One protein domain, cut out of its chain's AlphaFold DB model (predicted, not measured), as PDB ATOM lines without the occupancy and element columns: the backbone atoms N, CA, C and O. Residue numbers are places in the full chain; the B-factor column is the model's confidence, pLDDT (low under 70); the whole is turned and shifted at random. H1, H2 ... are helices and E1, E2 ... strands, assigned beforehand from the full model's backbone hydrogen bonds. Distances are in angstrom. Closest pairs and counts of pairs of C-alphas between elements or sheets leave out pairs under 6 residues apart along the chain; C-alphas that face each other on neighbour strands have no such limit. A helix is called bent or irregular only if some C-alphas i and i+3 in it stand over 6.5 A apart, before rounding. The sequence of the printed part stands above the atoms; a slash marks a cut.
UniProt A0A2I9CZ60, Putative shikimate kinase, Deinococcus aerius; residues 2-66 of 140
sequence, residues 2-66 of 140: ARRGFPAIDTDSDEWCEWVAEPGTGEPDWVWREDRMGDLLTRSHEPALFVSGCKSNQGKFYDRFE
ATOM      1  N   ALA A   2     180.028 166.569 239.443       94.31
ATOM      2  CA  ALA A   2     181.249 166.785 240.245       94.31
ATOM      3  C   ALA A   2     182.428 165.846 239.888       94.31
ATOM      4  O   ALA A   2     183.542 166.302 239.662       94.31
ATOM      5  N   ARG A   3     182.174 164.537 239.700       95.06
ATOM      6  CA  ARG A   3     183.188 163.556 239.228       95.06
ATOM      7  C   ARG A   3     183.772 163.836 237.832       95.06
ATOM      8  O   ARG A   3     184.729 163.185 237.438       95.06
ATOM      9  N   ARG A   4     183.166 164.745 237.070       95.12
ATOM     10  CA  ARG A   4     183.583 165.186 235.731       95.12
ATOM     11  C   ARG A   4     184.239 166.573 235.760       95.12
ATOM     12  O   ARG A   4     184.490 167.121 234.700       95.12
ATOM     13  N   GLY A   5     184.481 167.141 236.945       95.94
ATOM     14  CA  GLY A   5     185.124 168.449 237.112       95.94
ATOM     15  C   GLY A   5     184.189 169.655 237.010       95.94
ATOM     16  O   GLY A   5     184.673 170.779 237.033       95.94
ATOM     17  N   PHE A   6     182.871 169.450 236.925       96.62
ATOM     18  CA  PHE A   6     181.899 170.544 236.861       96.62
ATOM     19  C   PHE A   6     181.244 170.792 238.224       96.62
ATOM     20  O   PHE A   6     180.840 169.810 238.870       96.62
ATOM     21  N   PRO A   7     181.083 172.060 238.653       96.19
ATOM     22  CA  PRO A   7     180.270 172.380 239.812       96.19
ATOM     23  C   PRO A   7     178.837 171.901 239.575       96.19
ATOM     24  O   PRO A   7     178.295 171.985 238.470       96.19
ATOM     25  N   ALA A   8     178.244 171.326 240.615       96.81
ATOM     26  CA  ALA A   8     176.925 170.727 240.541       96.81
ATOM     27  C   ALA A   8     176.187 170.924 241.859       96.81
ATOM     28  O   ALA A   8     176.741 170.606 242.911       96.81
ATOM     29  N   ILE A   9     174.957 171.422 241.787       96.75
ATOM     30  CA  ILE A   9     174.121 171.709 242.950       96.75
ATOM     31  C   ILE A   9     172.802 170.961 242.799       96.75
ATOM     32  O   ILE A   9     172.137 171.054 241.766       96.75
ATOM     33  N   ASP A  10     172.441 170.214 243.837       96.50
ATOM     34  CA  ASP A  10     171.082 169.725 244.039       96.50
ATOM     35  C   ASP A  10     170.341 170.746 244.904       96.50
ATOM     36  O   ASP A  10     170.808 171.100 245.987       96.50
ATOM     37  N   THR A  11     169.229 171.261 244.391       97.56
ATOM     38  CA  THR A  11     168.452 172.327 245.037       97.56
ATOM     39  C   THR A  11     167.325 171.796 245.917       97.56
ATOM     40  O   THR A  11     166.562 172.588 246.469       97.56
ATOM     41  N   ASP A  12     167.178 170.477 246.066       93.75
ATOM     42  CA  ASP A  12     166.121 169.889 246.892       93.75
ATOM     43  C   ASP A  12     166.480 169.884 248.392       93.75
ATOM     44  O   ASP A  12     166.625 168.841 249.027       93.75
ATOM     45  N   SER A  13     166.674 171.077 248.962       95.94
ATOM     46  CA  SER A  13     167.002 171.282 250.377       95.94
ATOM     47  C   SER A  13     166.451 172.607 250.913       95.94
ATOM     48  O   SER A  13     166.148 173.519 250.144       95.94
ATOM     49  N   ASP A  14     166.375 172.743 252.240       96.94
ATOM     50  CA  ASP A  14     165.926 173.975 252.917       96.94
ATOM     51  C   ASP A  14     166.807 175.203 252.612       96.94
ATOM     52  O   ASP A  14     166.368 176.350 252.741       96.94
ATOM     53  N   GLU A  15     168.062 174.972 252.206       97.44
ATOM     54  CA  GLU A  15     168.993 176.026 251.789       97.44
ATOM     55  C   GLU A  15     168.517 176.720 250.508       97.44
ATOM     56  O   GLU A  15     168.643 177.938 250.374       97.44
ATOM     57  N   TRP A  16     167.954 175.946 249.580       98.31
ATOM     58  CA  TRP A  16     167.570 176.407 248.248       98.31
ATOM     59  C   TRP A  16     166.067 176.576 248.082       98.31
ATOM     60  O   TRP A  16     165.642 177.247 247.144       98.31
ATOM     61  N   CYS A  17     165.268 175.984 248.967       98.19
ATOM     62  CA  CYS A  17     163.818 175.986 248.873       98.19
ATOM     63  C   CYS A  17     163.133 176.509 250.140       98.19
ATOM     64  O   CYS A  17     163.703 176.537 251.235       98.19
ATOM     65  N   GLU A  18     161.891 176.952 249.970       97.88
ATOM     66  CA  GLU A  18     161.021 177.384 251.055       97.88
ATOM     67  C   GLU A  18     159.553 177.047 250.799       97.88
ATOM     68  O   GLU A  18     159.120 176.917 249.655       97.88
ATOM     69  N   TRP A  19     158.793 176.897 251.887       97.31
ATOM     70  CA  TRP A  19     157.354 176.679 251.825       97.31
ATOM     71  C   TRP A  19     156.659 178.023 251.652       97.31
ATOM     72  O   TRP A  19     156.810 178.919 252.485       97.31
ATOM     73  N   VAL A  20     155.863 178.139 250.600       96.50
ATOM     74  CA  VAL A  20     154.981 179.279 250.336       96.50
ATOM     75  C   VAL A  20     153.547 178.788 250.193       96.50
ATOM     76  O   VAL A  20     153.310 177.605 249.970       96.50
ATOM     77  N   ALA A  21     152.576 179.686 250.321       96.00
ATOM     78  CA  ALA A  21     151.208 179.386 249.917       96.00
ATOM     79  C   ALA A  21     151.069 179.637 248.409       96.00
ATOM     80  O   ALA A  21     151.355 180.745 247.942       96.00
ATOM     81  N   GLU A  22     150.632 178.632 247.653       91.38
ATOM     82  CA  GLU A  22     150.392 178.753 246.219       91.38
ATOM     83  C   GLU A  22     149.317 179.827 245.956       91.38
ATOM     84  O   GLU A  22     148.227 179.794 246.548       91.38
ATOM     85  N   PRO A  23     149.580 180.798 245.061       85.44
ATOM     86  CA  PRO A  23     148.595 181.807 244.706       85.44
ATOM     87  C   PRO A  23     147.321 181.186 244.119       85.44
ATOM     88  O   PRO A  23     147.348 180.529 243.083       85.44
ATOM     89  N   GLY A  24     146.178 181.461 244.748       89.31
ATOM     90  CA  GLY A  24     144.853 181.048 244.274       89.31
ATOM     91  C   GLY A  24     144.263 179.861 245.034       89.31
ATOM     92  O   GLY A  24     143.085 179.915 245.381       89.31
ATOM     93  N   THR A  25     145.060 178.839 245.347       90.62
ATOM     94  CA  THR A  25     144.617 177.669 246.130       90.62
ATOM     95  C   THR A  25     144.904 177.842 247.623       90.62
ATOM     96  O   THR A  25     144.119 177.397 248.458       90.62
ATOM     97  N   GLY A  26     145.997 178.536 247.966       92.31
ATOM     98  CA  GLY A  26     146.498 178.645 249.334       92.31
ATOM     99  C   GLY A  26     147.162 177.364 249.849       92.31
ATOM    100  O   GLY A  26     147.500 177.298 251.032       92.31
ATOM    101  N   GLU A  27     147.342 176.356 248.994       92.75
ATOM    102  CA  GLU A  27     148.007 175.102 249.349       92.75
ATOM    103  C   GLU A  27     149.519 175.316 249.528       92.75
ATOM    104  O   GLU A  27     150.096 176.197 248.887       92.75
ATOM    105  N   PRO A  28     150.187 174.564 250.420       95.19
ATOM    106  CA  PRO A  28     151.624 174.697 250.611       95.19
ATOM    107  C   PRO A  28     152.392 174.190 249.382       95.19
ATOM    108  O   PRO A  28     152.213 173.052 248.957       95.19
ATOM    109  N   ASP A  29     153.307 175.011 248.875       95.25
ATOM    110  CA  ASP A  29     154.198 174.688 247.763       95.25
ATOM    111  C   ASP A  29     155.662 174.882 248.176       95.25
ATOM    112  O   ASP A  29     156.020 175.863 248.832       95.25
ATOM    113  N   TRP A  30     156.506 173.921 247.811       95.88
ATOM    114  CA  TRP A  30     157.933 173.925 248.112       95.88
ATOM    115  C   TRP A  30     158.678 174.471 246.902       95.88
ATOM    116  O   TRP A  30     158.948 173.746 245.939       95.88
ATOM    117  N   VAL A  31     158.992 175.761 246.944       97.69
ATOM    118  CA  VAL A  31     159.507 176.519 245.799       97.69
ATOM    119  C   VAL A  31     160.965 176.889 245.991       97.69
ATOM    120  O   VAL A  31     161.462 176.902 247.114       97.69
ATOM    121  N   TRP A  32     161.664 177.228 244.908       98.44
ATOM    122  CA  TRP A  32     162.998 177.810 245.038       98.44
ATOM    123  C   TRP A  32     162.947 179.167 245.744       98.44
ATOM    124  O   TRP A  32     162.140 180.022 245.376       98.44
ATOM    125  N   ARG A  33     163.880 179.391 246.674       98.25
ATOM    126  CA  ARG A  33     164.183 180.702 247.255       98.25
ATOM    127  C   ARG A  33     164.727 181.620 246.166       98.25
ATOM    128  O   ARG A  33     165.805 181.376 245.614       98.25
ATOM    129  N   GLU A  34     163.967 182.653 245.817       97.50
ATOM    130  CA  GLU A  34     164.256 183.454 244.622       97.50
ATOM    131  C   GLU A  34     165.524 184.301 244.752       97.50
ATOM    132  O   GLU A  34     166.242 184.475 243.768       97.50
ATOM    133  N   ASP A  35     165.833 184.769 245.961       97.12
ATOM    134  CA  ASP A  35     167.079 185.468 246.289       97.12
ATOM    135  C   ASP A  35     168.295 184.553 246.078       97.12
ATOM    136  O   ASP A  35     169.234 184.912 245.367       97.12
ATOM    137  N   ARG A  36     168.246 183.328 246.612       97.50
ATOM    138  CA  ARG A  36     169.340 182.349 246.518       97.50
ATOM    139  C   ARG A  36     169.575 181.892 245.090       97.50
ATOM    140  O   ARG A  36     170.716 181.895 244.627       97.50
ATOM    141  N   MET A  37     168.508 181.532 244.380       97.88
ATOM    142  CA  MET A  37     168.610 181.167 242.968       97.88
ATOM    143  C   MET A  37     169.070 182.351 242.122       97.88
ATOM    144  O   MET A  37     169.892 182.182 241.222       97.88
ATOM    145  N   GLY A  38     168.600 183.559 242.437       96.31
ATOM    146  CA  GLY A  38     169.029 184.770 241.759       96.31
ATOM    147  C   GLY A  38     170.532 185.009 241.889       96.31
ATOM    148  O   GLY A  38     171.213 185.177 240.873       96.31
ATOM    149  N   ASP A  39     171.055 184.944 243.109       95.38
ATOM    150  CA  ASP A  39     172.478 185.112 243.402       95.38
ATOM    151  C   ASP A  39     173.350 184.002 242.807       95.38
ATOM    152  O   ASP A  39     174.488 184.262 242.403       95.38
ATOM    153  N   LEU A  40     172.843 182.766 242.762       95.88
ATOM    154  CA  LEU A  40     173.547 181.628 242.174       95.88
ATOM    155  C   LEU A  40     173.692 181.784 240.656       95.88
ATOM    156  O   LEU A  40     174.785 181.594 240.118       95.88
ATOM    157  N   LEU A  41     172.597 182.129 239.975       94.88
ATOM    158  CA  LEU A  41     172.510 182.118 238.512       94.88
ATOM    159  C   LEU A  41     173.026 183.402 237.850       94.88
ATOM    160  O   LEU A  41     173.324 183.392 236.664       94.88
ATOM    161  N   THR A  42     173.168 184.504 238.593       90.25
ATOM    162  CA  THR A  42     173.712 185.767 238.044       90.25
ATOM    163  C   THR A  42     175.241 185.739 237.902       90.25
ATOM    164  O   THR A  42     175.825 186.544 237.180       90.25
ATOM    165  N   ARG A  43     175.924 184.821 238.595       85.38
ATOM    166  CA  ARG A  43     177.385 184.690 238.522       85.38
ATOM    167  C   ARG A  43     177.783 183.988 237.226       85.38
ATOM    168  O   ARG A  43     177.163 183.005 236.839       85.38
ATOM    169  N   SER A  44     178.859 184.447 236.593       80.88
ATOM    170  CA  SER A  44     179.519 183.663 235.549       80.88
ATOM    171  C   SER A  44     180.218 182.460 236.183       80.88
ATOM    172  O   SER A  44     180.919 182.609 237.185       80.88
ATOM    173  N   HIS A  45     180.042 181.279 235.592       85.00
ATOM    174  CA  HIS A  45     180.643 180.032 236.066       85.00
ATOM    175  C   HIS A  45     181.567 179.463 234.991       85.00
ATOM    176  O   HIS A  45     181.117 179.147 233.892       85.00
ATOM    177  N   GLU A  46     182.850 179.310 235.316       89.50
ATOM    178  CA  GLU A  46     183.814 178.575 234.494       89.50
ATOM    179  C   GLU A  46     184.518 177.520 235.367       89.50
ATOM    180  O   GLU A  46     185.244 177.887 236.295       89.50
ATOM    181  N   PRO A  47     184.312 176.209 235.121       91.81
ATOM    182  CA  PRO A  47     183.447 175.615 234.094       91.81
ATOM    183  C   PRO A  47     181.945 175.783 234.406       91.81
ATOM    184  O   PRO A  47     181.576 176.204 235.501       91.81
ATOM    185  N   ALA A  48     181.080 175.435 233.448       94.81
ATOM    186  CA  ALA A  48     179.626 175.576 233.568       94.81
ATOM    187  C   ALA A  48     179.044 174.917 234.838       94.81
ATOM    188  O   ALA A  48     179.463 173.831 235.249       94.81
ATOM    189  N   LEU A  49     178.036 175.562 235.430       96.56
ATOM    190  CA  LEU A  49     177.309 175.066 236.598       96.56
ATOM    191  C   LEU A  49     176.133 174.175 236.187       96.56
ATOM    192  O   LEU A  49     175.276 174.584 235.409       96.56
ATOM    193  N   PHE A  50     176.044 172.987 236.788       97.69
ATOM    194  CA  PHE A  50     174.874 172.115 236.672       97.69
ATOM    195  C   PHE A  50     173.962 172.274 237.887       97.69
ATOM    196  O   PHE A  50     174.386 172.051 239.019       97.69
ATOM    197  N   VAL A  51     172.693 172.593 237.651       97.75
ATOM    198  CA  VAL A  51     171.677 172.716 238.701       97.75
ATOM    199  C   VAL A  51     170.627 171.627 238.506       97.75
ATOM    200  O   VAL A  51     170.110 171.453 237.407       97.75
ATOM    201  N   SER A  52     170.326 170.881 239.567       97.50
ATOM    202  CA  SER A  52     169.259 169.881 239.599       97.50
ATOM    203  C   SER A  52     168.120 170.371 240.483       97.50
ATOM    204  O   SER A  52     168.340 170.769 241.626       97.50
ATOM    205  N   GLY A  53     166.900 170.329 239.955       95.56
ATOM    206  CA  GLY A  53     165.679 170.678 240.668       95.56
ATOM    207  C   GLY A  53     164.473 170.665 239.737       95.56
ATOM    208  O   GLY A  53     164.613 170.712 238.518       95.56
ATOM    209  N   CYS A  54     163.283 170.585 240.319       96.06
ATOM    210  CA  CYS A  54     162.019 170.744 239.612       96.06
ATOM    211  C   CYS A  54     161.034 171.395 240.582       96.06
ATOM    212  O   CYS A  54     160.515 170.729 241.477       96.06
ATOM    213  N   LYS A  55     160.837 172.708 240.442       95.94
ATOM    214  CA  LYS A  55     159.991 173.525 241.324       95.94
ATOM    215  C   LYS A  55     158.983 174.302 240.493       95.94
ATOM    216  O   LYS A  55     159.265 174.631 239.342       95.94
ATOM    217  N   SER A  56     157.817 174.604 241.049       94.88
ATOM    218  CA  SER A  56     156.737 175.305 240.337       94.88
ATOM    219  C   SER A  56     157.169 176.682 239.810       94.88
ATOM    220  O   SER A  56     156.806 177.071 238.700       94.88
ATOM    221  N   ASN A  57     158.025 177.393 240.554       96.06
ATOM    222  CA  ASN A  57     158.531 178.718 240.198       96.06
ATOM    223  C   ASN A  57     159.790 178.706 239.310       96.06
ATOM    224  O   ASN A  57     160.298 179.776 238.974       96.06
ATOM    225  N   GLN A  58     160.283 177.537 238.881       95.94
ATOM    226  CA  GLN A  58     161.538 177.427 238.124       95.94
ATOM    227  C   GLN A  58     161.545 178.227 236.812       95.94
ATOM    228  O   GLN A  58     162.587 178.736 236.404       95.94
ATOM    229  N   GLY A  59     160.376 178.394 236.179       95.25
ATOM    230  CA  GLY A  59     160.235 179.132 234.922       95.25
ATOM    231  C   GLY A  59     160.647 180.605 235.022       95.25
ATOM    232  O   GLY A  59     160.981 181.205 234.005       95.25
ATOM    233  N   LYS A  60     160.698 181.176 236.234       95.81
ATOM    234  CA  LYS A  60     161.182 182.544 236.490       95.81
ATOM    235  C   LYS A  60     162.683 182.731 236.238       95.81
ATOM    236  O   LYS A  60     163.142 183.867 236.222       95.81
ATOM    237  N   PHE A  61     163.429 181.635 236.104       96.38
ATOM    238  CA  PHE A  61     164.890 181.643 236.001       96.38
ATOM    239  C   PHE A  61     165.403 181.073 234.678       96.38
ATOM    240  O   PHE A  61     166.613 181.006 234.479       96.38
ATOM    241  N   TYR A  62     164.518 180.614 233.785       94.94
ATOM    242  CA  TYR A  62     164.917 179.949 232.537       94.94
ATOM    243  C   TYR A  62     165.701 180.871 231.597       94.94
ATOM    244  O   TYR A  62     166.544 180.392 230.853       94.94
ATOM    245  N   ASP A  63     165.499 182.185 231.691       94.00
ATOM    246  CA  ASP A  63     166.290 183.210 231.003       94.00
ATOM    247  C   ASP A  63     167.761 183.269 231.458       94.00
ATOM    248  O   ASP A  63     168.595 183.853 230.771       94.00
ATOM    249  N   ARG A  64     168.089 182.657 232.603       94.94
ATOM    250  CA  ARG A  64     169.444 182.595 233.182       94.94
ATOM    251  C   ARG A  64     170.115 181.237 232.996       94.94
ATOM    252  O   ARG A  64     171.246 181.052 233.439       94.94
ATOM    253  N   PHE A  65     169.431 180.286 232.362       94.62
ATOM    254  CA  PHE A  65     170.013 179.017 231.951       94.62
ATOM    255  C   PHE A  65     170.289 179.054 230.451       94.62
ATOM    256  O   PHE A  65     169.397 179.318 229.654       94.62
ATOM    257  N   GLU A  66     171.516 178.720 230.059       94.31
ATOM    258  CA  GLU A  66     171.846 178.500 228.646       94.31
ATOM    259  C   GLU A  66     171.082 177.288 228.091       94.31
ATOM    260  O   GLU A  66     170.565 177.303 226.972       94.31
TER     261      GLU A  66
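AT A GLANCE: This is residues 2 to 66 of the 140 residues of the protein "Putative shikimate kinase" of Deinococcus aerius (UniProt A0A2I9CZ60). An elongated domain has the two-stranded hairpin of E2 and E3 reaching toward one end of its longest axis and, farther along, a short parallel pair of strands, E1 and E4, on one side with two short helices, H1 and H2, on the other. The loop between E2 and E3 makes one extreme of the length, and the stretches before E1 and between H1 and E4 make the other. The printed part has 65 residues, with two named helices and four named strands in the order E1, E2, E3, H1, E4, H2; the class is mixed, helices and strands, though under half of the residues are in named elements. The sheets are E2 with E3, antiparallel, and E1 with E4, parallel. The whole is only just loose, close to compact, with a radius of gyration of the C-alphas of 13.1 A, and it spans 42 by 23 by 15 A.

IN THESE COORDINATES: E2 is residues 17 to 21, 13.1 A from first to last C-alpha, beginning at C-alpha 17 (163.818, 175.986, 248.873). E3 is residues 28 to 32, 13.0 A long. H1 is residues 34 to 41, 10.4 A. E1 is residues 8 to 10, beginning at C-alpha 8 (176.925, 170.727, 240.541), and E4 is residues 50 to 52. H2 is residues 58 to 64, 10.7 A, ending at C-alpha 64 (169.444, 182.595, 233.182). H2 is irregular: C-alphas 60 and 63 are 7.5 A apart.

HOW THE PARTS SIT: E2 and E3 form an antiparallel hairpin, their directions at 143 degrees; N 18 and O 31 are 2.9 A apart and N 29 and O 20 are 2.8 A apart, within hydrogen-bond range. The closest C-alphas of E3 and H2 are those of Trp 32 and Gln 58, 7.1 A apart. H1 and H2 only just touch, with 3 pairs of C-alphas within 8 A, the closest being those of Leu 41 and Arg 64 at 6.2 A. They run the same way at a shallow tilt of 34 degrees, only just short of steep. E1 and E4 are parallel, at 12 degrees, with N 9 and O 50 at 2.9 A, within hydrogen-bond range. E1 is apart from E2, E3, H1 and H2. In H1 every O i to N i+4 pair is within hydrogen-bond range; in H2 0 of 3 are, beside 2 of 4 O i to N i+3 pairs.

THE WHOLE: The two C-alphas farthest apart are those of Gly 5 and Gly 24, 42.8 A. The printed part has no cut. The links from E3 to H1 and from E4 to H2 are tight, the others are short, and no link is long. The mean pLDDT of the printed part is 94.9, and no printed residue is under 70.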